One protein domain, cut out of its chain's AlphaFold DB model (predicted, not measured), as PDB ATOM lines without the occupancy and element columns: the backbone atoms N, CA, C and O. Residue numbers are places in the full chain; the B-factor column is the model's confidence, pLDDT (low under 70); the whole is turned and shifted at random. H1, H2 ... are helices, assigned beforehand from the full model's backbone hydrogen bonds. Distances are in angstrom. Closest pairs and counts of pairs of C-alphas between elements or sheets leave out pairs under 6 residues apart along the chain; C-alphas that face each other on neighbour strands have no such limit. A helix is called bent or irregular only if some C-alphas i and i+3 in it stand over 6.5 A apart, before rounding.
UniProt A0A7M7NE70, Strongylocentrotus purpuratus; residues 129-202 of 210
ATOM      1  N   GLU A 129       1.479  43.486 -37.724       87.50
ATOM      2  CA  GLU A 129       0.203  43.382 -37.018       87.50
ATOM      3  C   GLU A 129       0.294  42.361 -35.882       87.50
ATOM      4  O   GLU A 129      -0.209  42.604 -34.787       87.50
ATOM      5  N   LYS A 130       1.004  41.243 -36.100       89.00
ATOM      6  CA  LYS A 130       1.234  40.235 -35.055       89.00
ATOM      7  C   LYS A 130       2.164  40.753 -33.961       89.00
ATOM      8  O   LYS A 130       1.947  40.455 -32.790       89.00
ATOM      9  N   ILE A 131       3.187  41.532 -34.318       92.94
ATOM     10  CA  ILE A 131       4.080  42.176 -33.345       92.94
ATOM     11  C   ILE A 131       3.328  43.232 -32.521       92.94
ATOM     12  O   ILE A 131       3.491  43.273 -31.301       92.94
ATOM     13  N   ALA A 132       2.497  44.053 -33.164       92.94
ATOM     14  CA  ALA A 132       1.678  45.065 -32.504       92.94
ATOM     15  C   ALA A 132       0.656  44.427 -31.555       92.94
ATOM     16  O   ALA A 132       0.654  44.735 -30.365       92.94
ATOM     17  N   ALA A 133      -0.113  43.451 -32.044       91.19
ATOM     18  CA  ALA A 133      -1.074  42.714 -31.230       91.19
ATOM     19  C   ALA A 133      -0.400  42.002 -30.048       91.19
ATOM     20  O   ALA A 133      -0.957  41.941 -28.954       91.19
ATOM     21  N   LEU A 134       0.814  41.473 -30.230       91.94
ATOM     22  CA  LEU A 134       1.563  40.887 -29.123       91.94
ATOM     23  C   LEU A 134       1.924  41.938 -28.073       91.94
ATOM     24  O   LEU A 134       1.703  41.705 -26.889       91.94
ATOM     25  N   ALA A 135       2.448  43.092 -28.491       94.06
ATOM     26  CA  ALA A 135       2.802  44.167 -27.569       94.06
ATOM     27  C   ALA A 135       1.592  44.653 -26.756       94.06
ATOM     28  O   ALA A 135       1.723  44.857 -25.553       94.06
ATOM     29  N   GLU A 136       0.425  44.779 -27.390       92.12
ATOM     30  CA  GLU A 136      -0.833  45.171 -26.742       92.12
ATOM     31  C   GLU A 136      -1.321  44.157 -25.699       92.12
ATOM     32  O   GLU A 136      -1.868  44.529 -24.657       92.12
ATOM     33  N   ASN A 137      -1.131  42.866 -25.979       90.50
ATOM     34  CA  ASN A 137      -1.610  41.788 -25.118       90.50
ATOM     35  C   ASN A 137      -0.654  41.466 -23.959       90.50
ATOM     36  O   ASN A 137      -1.081  40.900 -22.951       90.50
ATOM     37  N   LEU A 138       0.622  41.842 -24.065       90.44
ATOM     38  CA  LEU A 138       1.604  41.666 -22.999       90.44
ATOM     39  C   LEU A 138       1.464  42.770 -21.947       90.44
ATOM     40  O   LEU A 138       1.914  43.896 -22.142       90.44
ATOM     41  N   LYS A 139       0.845  42.426 -20.815       86.06
ATOM     42  CA  LYS A 139       0.620  43.348 -19.684       86.06
ATOM     43  C   LYS A 139       1.530  43.099 -18.487       86.06
ATOM     44  O   LYS A 139       1.680  43.978 -17.648       86.06
ATOM     45  N   ASP A 140       2.086  41.902 -18.394       91.06
ATOM     46  CA  ASP A 140       2.938  41.494 -17.284       91.06
ATOM     47  C   ASP A 140       4.380  41.957 -17.541       91.06
ATOM     48  O   ASP A 140       5.027  41.495 -18.485       91.06
ATOM     49  N   GLU A 141       4.868  42.900 -16.725       91.88
ATOM     50  CA  GLU A 141       6.233  43.429 -16.843       91.88
ATOM     51  C   GLU A 141       7.295  42.343 -16.640       91.88
ATOM     52  O   GLU A 141       8.293  42.365 -17.361       91.88
ATOM     53  N   ASP A 142       7.066  41.367 -15.753       93.06
ATOM     54  CA  ASP A 142       8.015  40.275 -15.509       93.06
ATOM     55  C   ASP A 142       8.095  39.368 -16.745       93.06
ATOM     56  O   ASP A 142       9.182  38.977 -17.183       93.06
ATOM     57  N   ALA A 143       6.952  39.090 -17.382       93.00
ATOM     58  CA  ALA A 143       6.912  38.326 -18.627       93.00
ATOM     59  C   ALA A 143       7.594  39.078 -19.782       93.00
ATOM     60  O   ALA A 143       8.357  38.480 -20.547       93.00
ATOM     61  N   ILE A 144       7.371  40.395 -19.903       94.62
ATOM     62  CA  ILE A 144       8.052  41.245 -20.897       94.62
ATOM     63  C   ILE A 144       9.563  41.261 -20.638       94.62
ATOM     64  O   ILE A 144      10.354  41.201 -21.586       94.62
ATOM     65  N   GLU A 145       9.979  41.313 -19.373       96.31
ATOM     66  CA  GLU A 145      11.383  41.266 -18.988       96.31
ATOM     67  C   GLU A 145      12.040  39.956 -19.436       96.31
ATOM     68  O   GLU A 145      13.042  39.979 -20.162       96.31
ATOM     69  N   GLN A 146      11.433  38.816 -19.084       95.50
ATOM     70  CA  GLN A 146      11.911  37.491 -19.488       95.50
ATOM     71  C   GLN A 146      11.953  37.341 -21.007       95.50
ATOM     72  O   GLN A 146      12.929  36.830 -21.558       95.50
ATOM     73  N   LEU A 147      10.940  37.845 -21.710       95.19
ATOM     74  CA  LEU A 147      10.905  37.854 -23.168       95.19
ATOM     75  C   LEU A 147      12.093  38.639 -23.753       95.19
ATOM     76  O   LEU A 147      12.774  38.165 -24.666       95.19
ATOM     77  N   GLY A 148      12.391  39.815 -23.196       96.62
ATOM     78  CA  GLY A 148      13.545  40.622 -23.584       96.62
ATOM     79  C   GLY A 148      14.878  39.890 -23.384       96.62
ATOM     80  O   GLY A 148      15.739  39.905 -24.273       96.62
ATOM     81  N   ILE A 149      15.037  39.203 -22.251       96.50
ATOM     82  CA  ILE A 149      16.221  38.386 -21.952       96.50
ATOM     83  C   ILE A 149      16.331  37.212 -22.936       96.50
ATOM     84  O   ILE A 149      17.401  37.002 -23.512       96.50
ATOM     85  N   ASN A 150      15.230  36.509 -23.208       94.94
ATOM     86  CA  ASN A 150      15.176  35.384 -24.151       94.94
ATOM     87  C   ASN A 150      15.490  35.814 -25.593       94.94
ATOM     88  O   ASN A 150      16.120  35.076 -26.349       94.94
ATOM     89  N   PHE A 151      15.154  37.049 -25.968       94.94
ATOM     90  CA  PHE A 151      15.587  37.659 -27.227       94.94
ATOM     91  C   PHE A 151      17.052  38.110 -27.244       94.94
ATOM     92  O   PHE A 151      17.508  38.712 -28.229       94.94
ATOM     93  N   GLY A 152      17.804  37.856 -26.174       95.94
ATOM     94  CA  GLY A 152      19.216  38.188 -26.042       95.94
ATOM     95  C   GLY A 152      19.480  39.680 -25.845       95.94
ATOM     96  O   GLY A 152      20.562  40.163 -26.190       95.94
ATOM     97  N   PHE A 153      18.502  40.454 -25.365       97.38
ATOM     98  CA  PHE A 153      18.784  41.816 -24.916       97.38
ATOM     99  C   PHE A 153      19.495  41.787 -23.562       97.38
ATOM    100  O   PHE A 153      19.256  40.936 -22.714       97.38
ATOM    101  N   ARG A 154      20.386  42.755 -23.345       97.75
ATOM    102  CA  ARG A 154      20.997  42.964 -22.028       97.75
ATOM    103  C   ARG A 154      19.959  43.557 -21.076       97.75
ATOM    104  O   ARG A 154      19.200  44.428 -21.499       97.75
ATOM    105  N   GLN A 155      20.026  43.196 -19.794       97.50
ATOM    106  CA  GLN A 155      19.106  43.671 -18.752       97.50
ATOM    107  C   GLN A 155      18.866  45.185 -18.785       97.50
ATOM    108  O   GLN A 155      17.732  45.644 -18.795       97.50
ATOM    109  N   PHE A 156      19.933  45.991 -18.877       97.19
ATOM    110  CA  PHE A 156      19.783  47.449 -18.896       97.19
ATOM    111  C   PHE A 156      18.936  47.940 -20.081       97.19
ATOM    112  O   PHE A 156      18.262  48.959 -19.971       97.19
ATOM    113  N   LYS A 157      18.981  47.238 -21.222       98.06
ATOM    114  CA  LYS A 157      18.222  47.594 -22.421       98.06
ATOM    115  C   LYS A 157      16.756  47.203 -22.267       98.06
ATOM    116  O   LYS A 157      15.896  47.995 -22.628       98.06
ATOM    117  N   VAL A 158      16.489  46.043 -21.673       97.81
ATOM    118  CA  VAL A 158      15.136  45.616 -21.288       97.81
ATOM    119  C   VAL A 158      14.514  46.628 -20.320       97.81
ATOM    120  O   VAL A 158      13.437  47.152 -20.589       97.81
ATOM    121  N   ASN A 159      15.257  47.042 -19.289       97.44
ATOM    122  CA  ASN A 159      14.806  48.059 -18.336       97.44
ATOM    123  C   ASN A 159      14.495  49.412 -19.003       97.44
ATOM    124  O   ASN A 159      13.607  50.123 -18.536       97.44
ATOM    125  N   GLN A 160      15.197  49.784 -20.085       97.75
ATOM    126  CA  GLN A 160      14.866  50.988 -20.861       97.75
ATOM    127  C   GLN A 160      13.509  50.863 -21.563       97.75
ATOM    128  O   GLN A 160      12.738  51.818 -21.539       97.75
ATOM    129  N   TYR A 161      13.208  49.707 -22.161       97.62
ATOM    130  CA  TYR A 161      11.912  49.470 -22.800       97.62
ATOM    131  C   TYR A 161      10.773  49.466 -21.775       97.62
ATOM    132  O   TYR A 161       9.790  50.176 -21.960       97.62
ATOM    133  N   LEU A 162      10.940  48.770 -20.648       97.12
ATOM    134  CA  LEU A 162       9.956  48.765 -19.559       97.12
ATOM    135  C   LEU A 162       9.747  50.161 -18.962       97.12
ATOM    136  O   LEU A 162       8.623  50.569 -18.690       97.12
ATOM    137  N   LYS A 163      10.826  50.938 -18.799       96.62
ATOM    138  CA  LYS A 163      10.715  52.337 -18.377       96.62
ATOM    139  C   LYS A 163       9.873  53.153 -19.364       96.62
ATOM    140  O   LYS A 163       9.022  53.905 -18.914       96.62
ATOM    141  N   SER A 164      10.070  52.968 -20.670       96.00
ATOM    142  CA  SER A 164       9.270  53.640 -21.703       96.00
ATOM    143  C   SER A 164       7.774  53.343 -21.561       96.00
ATOM    144  O   SER A 164       6.974  54.268 -21.644       96.00
ATOM    145  N   ASN A 165       7.393  52.088 -21.284       95.25
ATOM    146  CA  ASN A 165       5.989  51.734 -21.035       95.25
ATOM    147  C   ASN A 165       5.412  52.508 -19.840       95.25
ATOM    148  O   ASN A 165       4.320  53.059 -19.919       95.25
ATOM    149  N   ARG A 166       6.168  52.589 -18.738       94.25
ATOM    150  CA  ARG A 166       5.750  53.314 -17.527       94.25
ATOM    151  C   ARG A 166       5.650  54.822 -17.747       94.25
ATOM    152  O   ARG A 166       4.708  55.437 -17.258       94.25
ATOM    153  N   ASP A 167       6.595  55.402 -18.485       93.88
ATOM    154  CA  ASP A 167       6.643  56.842 -18.763       93.88
ATOM    155  C   ASP A 167       5.482  57.286 -19.679       93.88
ATOM    156  O   ASP A 167       4.964  58.392 -19.522       93.88
ATOM    157  N   HIS A 168       5.058  56.431 -20.616       88.81
ATOM    158  CA  HIS A 168       3.976  56.730 -21.563       88.81
ATOM    159  C   HIS A 168       2.607  56.165 -21.157       88.81
ATOM    160  O   HIS A 168       1.589  56.588 -21.701       88.81
ATOM    161  N   GLY A 169       2.560  55.247 -20.187       89.62
ATOM    162  CA  GLY A 169       1.331  54.563 -19.780       89.62
ATOM    163  C   GLY A 169       0.771  53.625 -20.856       89.62
ATOM    164  O   GLY A 169      -0.423  53.332 -20.844       89.62
ATOM    165  N   ASP A 170       1.610  53.177 -21.792       91.62
ATOM    166  CA  ASP A 170       1.241  52.330 -22.926       91.62
ATOM    167  C   ASP A 170       2.257  51.189 -23.146       91.62
ATOM    168  O   ASP A 170       3.145  50.947 -22.329       91.62
ATOM    169  N   HIS A 171       2.111  50.450 -24.250       93.38
ATOM    170  CA  HIS A 171       2.979  49.327 -24.630       93.38
ATOM    171  C   HIS A 171       4.031  49.716 -25.692       93.38
ATOM    172  O   HIS A 171       4.588  48.842 -26.366       93.38
ATOM    173  N   SER A 172       4.315  51.012 -25.867       94.19
ATOM    174  CA  SER A 172       5.244  51.518 -26.892       94.19
ATOM    175  C   SER A 172       6.672  50.989 -26.716       94.19
ATOM    176  O   SER A 172       7.348  50.662 -27.695       94.19
ATOM    177  N   GLY A 173       7.124  50.829 -25.471       97.00
ATOM    178  CA  GLY A 173       8.407  50.223 -25.132       97.00
ATOM    179  C   GLY A 173       8.462  48.732 -25.464       97.00
ATOM    180  O   GLY A 173       9.439  48.282 -26.067       97.00
ATOM    181  N   THR A 174       7.404  47.978 -25.147       97.00
ATOM    182  CA  THR A 174       7.273  46.562 -25.541       97.00
ATOM    183  C   THR A 174       7.304  46.425 -27.059       97.00
ATOM    184  O   THR A 174       8.092  45.641 -27.589       97.00
ATOM    185  N   LEU A 175       6.522  47.237 -27.775       97.06
ATOM    186  CA  LEU A 175       6.494  47.248 -29.236       97.06
ATOM    187  C   LEU A 175       7.883  47.535 -29.824       97.06
ATOM    188  O   LEU A 175       8.365  46.786 -30.678       97.06
ATOM    189  N   ALA A 176       8.569  48.563 -29.319       97.19
ATOM    190  CA  ALA A 176       9.916  48.911 -29.759       97.19
ATOM    191  C   ALA A 176      10.930  47.781 -29.501       97.19
ATOM    192  O   ALA A 176      11.832  47.557 -30.316       97.19
ATOM    193  N   MET A 177      10.789  47.043 -28.395       97.62
ATOM    194  CA  MET A 177      11.619  45.874 -28.096       97.62
ATOM    195  C   MET A 177      11.388  44.741 -29.102       97.62
ATOM    196  O   MET A 177      12.355  44.207 -29.655       97.62
ATOM    197  N   LEU A 178      10.124  44.401 -29.373       96.81
ATOM    198  CA  LEU A 178       9.753  43.365 -30.339       96.81
ATOM    199  C   LEU A 178      10.238  43.720 -31.751       96.81
ATOM    200  O   LEU A 178      10.858  42.895 -32.423       96.81
ATOM    201  N   GLN A 179      10.044  44.969 -32.182       96.12
ATOM    202  CA  GLN A 179      10.527  45.460 -33.475       96.12
ATOM    203  C   GLN A 179      12.058  45.416 -33.571       96.12
ATOM    204  O   GLN A 179      12.607  44.991 -34.594       96.12
ATOM    205  N   ALA A 180      12.765  45.800 -32.503       96.19
ATOM    206  CA  ALA A 180      14.222  45.720 -32.453       96.19
ATOM    207  C   ALA A 180      14.722  44.270 -32.539       96.19
ATOM    208  O   ALA A 180      15.718  44.004 -33.219       96.19
ATOM    209  N   TRP A 181      14.034  43.326 -31.888       96.62
ATOM    210  CA  TRP A 181      14.357  41.905 -31.997       96.62
ATOM    211  C   TRP A 181      14.085  41.367 -33.402       96.62
ATOM    212  O   TRP A 181      14.935  40.680 -33.976       96.62
ATOM    213  N   ARG A 182      12.944  41.722 -33.993       94.31
ATOM    214  CA  ARG A 182      12.586  41.293 -35.342       94.31
ATOM    215  C   ARG A 182      13.616  41.767 -36.366       94.31
ATOM    216  O   ARG A 182      14.091  40.971 -37.167       94.31
ATOM    217  N   LYS A 183      14.044  43.031 -36.277       91.31
ATOM    218  CA  LYS A 183      15.039  43.629 -37.185       91.31
ATOM    219  C   LYS A 183      16.404  42.927 -37.150       91.31
ATOM    220  O   LYS A 183      17.094  42.901 -38.163       91.31
ATOM    221  N   LYS A 184      16.811  42.371 -36.001       92.00
ATOM    222  CA  LYS A 184      18.085  41.635 -35.853       92.00
ATOM    223  C   LYS A 184      17.964  40.128 -36.120       92.00
ATOM    224  O   LYS A 184      18.983  39.442 -36.134       92.00
ATOM    225  N   THR A 185      16.750  39.610 -36.304       89.00
ATOM    226  CA  THR A 185      16.485  38.173 -36.444       89.00
ATOM    227  C   THR A 185      16.150  37.840 -37.899       89.00
ATOM    228  O   THR A 185      15.223  38.438 -38.448       89.00
ATOM    229  N   PRO A 186      16.853  36.882 -38.538       86.88
ATOM    230  CA  PRO A 186      16.500  36.428 -39.884       86.88
ATOM    231  C   PRO A 186      15.036  35.982 -39.948       86.88
ATOM    232  O   PRO A 186      14.603  35.269 -39.046       86.88
ATOM    233  N   ARG A 187      14.288  36.357 -40.996       83.44
ATOM    234  CA  ARG A 187      12.842  36.067 -41.116       83.44
ATOM    235  C   ARG A 187      12.488  34.599 -40.883       83.44
ATOM    236  O   ARG A 187      11.632  34.314 -40.054       83.44
ATOM    237  N   THR A 188      13.244  33.686 -41.487       79.06
ATOM    238  CA  THR A 188      13.106  32.226 -41.311       79.06
ATOM    239  C   THR A 188      13.253  31.748 -39.866       79.06
ATOM    240  O   THR A 188      12.842  30.644 -39.523       79.06
ATOM    241  N   ARG A 189      13.852  32.569 -39.000       85.38
ATOM    242  CA  ARG A 189      14.018  32.303 -37.569       85.38
ATOM    243  C   ARG A 189      13.080  33.116 -36.690       85.38
ATOM    244  O   ARG A 189      13.008  32.827 -35.504       85.38
ATOM    245  N   GLN A 190      12.378  34.119 -37.219       89.88
ATOM    246  CA  GLN A 190      11.534  34.988 -36.398       89.88
ATOM    247  C   GLN A 190      10.415  34.184 -35.736       89.88
ATOM    248  O   GLN A 190      10.352  34.153 -34.513       89.88
ATOM    249  N   THR A 191       9.595  33.469 -36.505       87.69
ATOM    250  CA  THR A 191       8.488  32.669 -35.956       87.69
ATOM    251  C   THR A 191       8.944  31.608 -34.947       87.69
ATOM    252  O   THR A 191       8.451  31.646 -33.819       87.69
ATOM    253  N   PRO A 192       9.892  30.695 -35.260       86.00
ATOM    254  CA  PRO A 192      10.305  29.680 -34.290       86.00
ATOM    255  C   PRO A 192      10.950  30.289 -33.036       86.00
ATOM    256  O   PRO A 192      10.615  29.871 -31.930       86.00
ATOM    257  N   ASN A 193      11.793  31.322 -33.174       91.06
ATOM    258  CA  ASN A 193      12.408  31.974 -32.014       91.06
ATOM    259  C   ASN A 193      11.378  32.735 -31.164       91.06
ATOM    260  O   ASN A 193      11.529  32.801 -29.947       91.06
ATOM    261  N   LEU A 194      10.351  33.327 -31.785       91.81
ATOM    262  CA  LEU A 194       9.274  34.010 -31.070       91.81
ATOM    263  C   LEU A 194       8.467  33.022 -30.232       91.81
ATOM    264  O   LEU A 194       8.263  33.258 -29.046       91.81
ATOM    265  N   VAL A 195       8.054  31.904 -30.834       89.19
ATOM    266  CA  VAL A 195       7.304  30.845 -30.144       89.19
ATOM    267  C   VAL A 195       8.105  30.292 -28.964       89.19
ATOM    268  O   VAL A 195       7.569  30.145 -27.866       89.19
ATOM    269  N   GLU A 196       9.398  30.029 -29.162       90.12
ATOM    270  CA  GLU A 196      10.282  29.558 -28.094       90.12
ATOM    271  C   GLU A 196      10.439  30.594 -26.969       90.12
ATOM    272  O   GLU A 196      10.307  30.254 -25.794       90.12
ATOM    273  N   ALA A 197      10.659  31.868 -27.310       92.31
ATOM    274  CA  ALA A 197      10.810  32.933 -26.324       92.31
ATOM    275  C   ALA A 197       9.532  33.173 -25.506       92.31
ATOM    276  O   ALA A 197       9.627  33.379 -24.297       92.31
ATOM    277  N   LEU A 198       8.356  33.114 -26.145       90.94
ATOM    278  CA  LEU A 198       7.053  33.222 -25.478       90.94
ATOM    279  C   LEU A 198       6.850  32.080 -24.482       90.94
ATOM    280  O   LEU A 198       6.539  32.322 -23.316       90.94
ATOM    281  N   LYS A 199       7.127  30.844 -24.914       89.31
ATOM    282  CA  LYS A 199       7.054  29.660 -24.055       89.31
ATOM    283  C   LYS A 199       7.986  29.775 -22.847       89.31
ATOM    284  O   LYS A 199       7.572  29.494 -21.725       89.31
ATOM    285  N   ASN A 200       9.227  30.210 -23.061       87.94
ATOM    286  CA  ASN A 200      10.212  30.369 -21.989       87.94
ATOM    287  C   ASN A 200       9.861  31.511 -21.023       87.94
ATOM    288  O   ASN A 200      10.265  31.470 -19.866       87.94
ATOM    289  N   ALA A 201       9.102  32.509 -21.478       86.44
ATOM    290  CA  ALA A 201       8.574  33.583 -20.643       86.44
ATOM    291  C   ALA A 201       7.252  33.212 -19.937       86.44
ATOM    292  O   ALA A 201       6.668  34.055 -19.264       86.44
ATOM    293  N   GLY A 202       6.765  31.972 -20.079       85.44
ATOM    294  CA  GLY A 202       5.517  31.520 -19.453       85.44
ATOM    295  C   GLY A 202       4.248  32.100 -20.088       85.44
ATOM    296  O   GLY A 202       3.185  32.054 -19.473       85.44
TER     297      GLY A 202
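AT A GLANCE: This is residues 129 to 202 of the 210 residues of a protein of Strongylocentrotus purpuratus (UniProt A0A7M7NE70). Three helices, H2, H3 and H4, make a small, splayed bundle with their centres in a triangle; H1 packs obliquely on H4, and H5 folds back after H4 to pack on H2 with its residues 197 to 200. The bundle is loosely formed: H4 touches H3 with residues 172 to 177 alone, and H2 and H4 are close but not clearly touching. The printed part has 74 residues, with five named helices in the order H1, H2, H3, H4, H5 and no named strand, and its class is all helix. It is compact, with a radius of gyration of the C-alphas of 11.2 A, and rounded, with spans of 34 by 25 by 22 A.

HOW THE PARTS SIT: Start at H1, residues 129 to 137, which touches H4, residues 172 to 184: their closest C-alphas, those of Ala 135 and Leu 175, are 5.1 A apart, and they run opposite ways at a steep tilt of 39 degrees. Next comes H2, residues 141 to 150, which is apart from H1. H2 and H3, residues 155 to 168, form a helical hairpin and touch; their closest C-alphas are those of Gly 148 and Val 158, 5.7 A apart, and the tilt of 36 degrees is only just steep. H3 and H4 form a second hairpin and touch, with H4 using residues 172 to 177 alone; the C-alphas of Tyr 161 and Gly 173 are their closest, 4.3 A apart, and the tilt is a steep 39 degrees. H2, H3 and H4 are an up and down bundle, each running against the one before it. H2 and H4 run the same way at a shallow tilt of 11 degrees, close but not clearly touching, with the C-alphas of Ile 144 and Thr 174 closest at 7.1 A. Last, H5, residues 187 to 200, touches H2 with residues 197 to 200 alone; the C-alphas of Asn 150 and Ala 197 are closest, 5.5 A apart. In H1, H2, H3 and H4 every O i to N i+4 pair is within hydrogen-bond range; in H5 it is 8 of 10.

IN THESE COORDINATES: Find C-alpha 129 at (0.203, 43.382, -37.018), where H1 begins its nine residues; H2 has ten. H3 starts at C-alpha 155, (19.106, 43.671, -18.752), and runs 20.2 A. H4 runs 18.5 A and H5 20.1 A, ending at C-alpha 200, (10.212, 30.369, -21.989). H5 is irregular: C-alphas 188 and 191 are 7.1 A apart.

THE WHOLE: The two C-alphas farthest apart, those of Asp 167 and Thr 188, are 34.0 A apart. The printed part has no cut, and the four links between helices are tight. The mean pLDDT of the printed part is 92.8, and no printed residue is under 70.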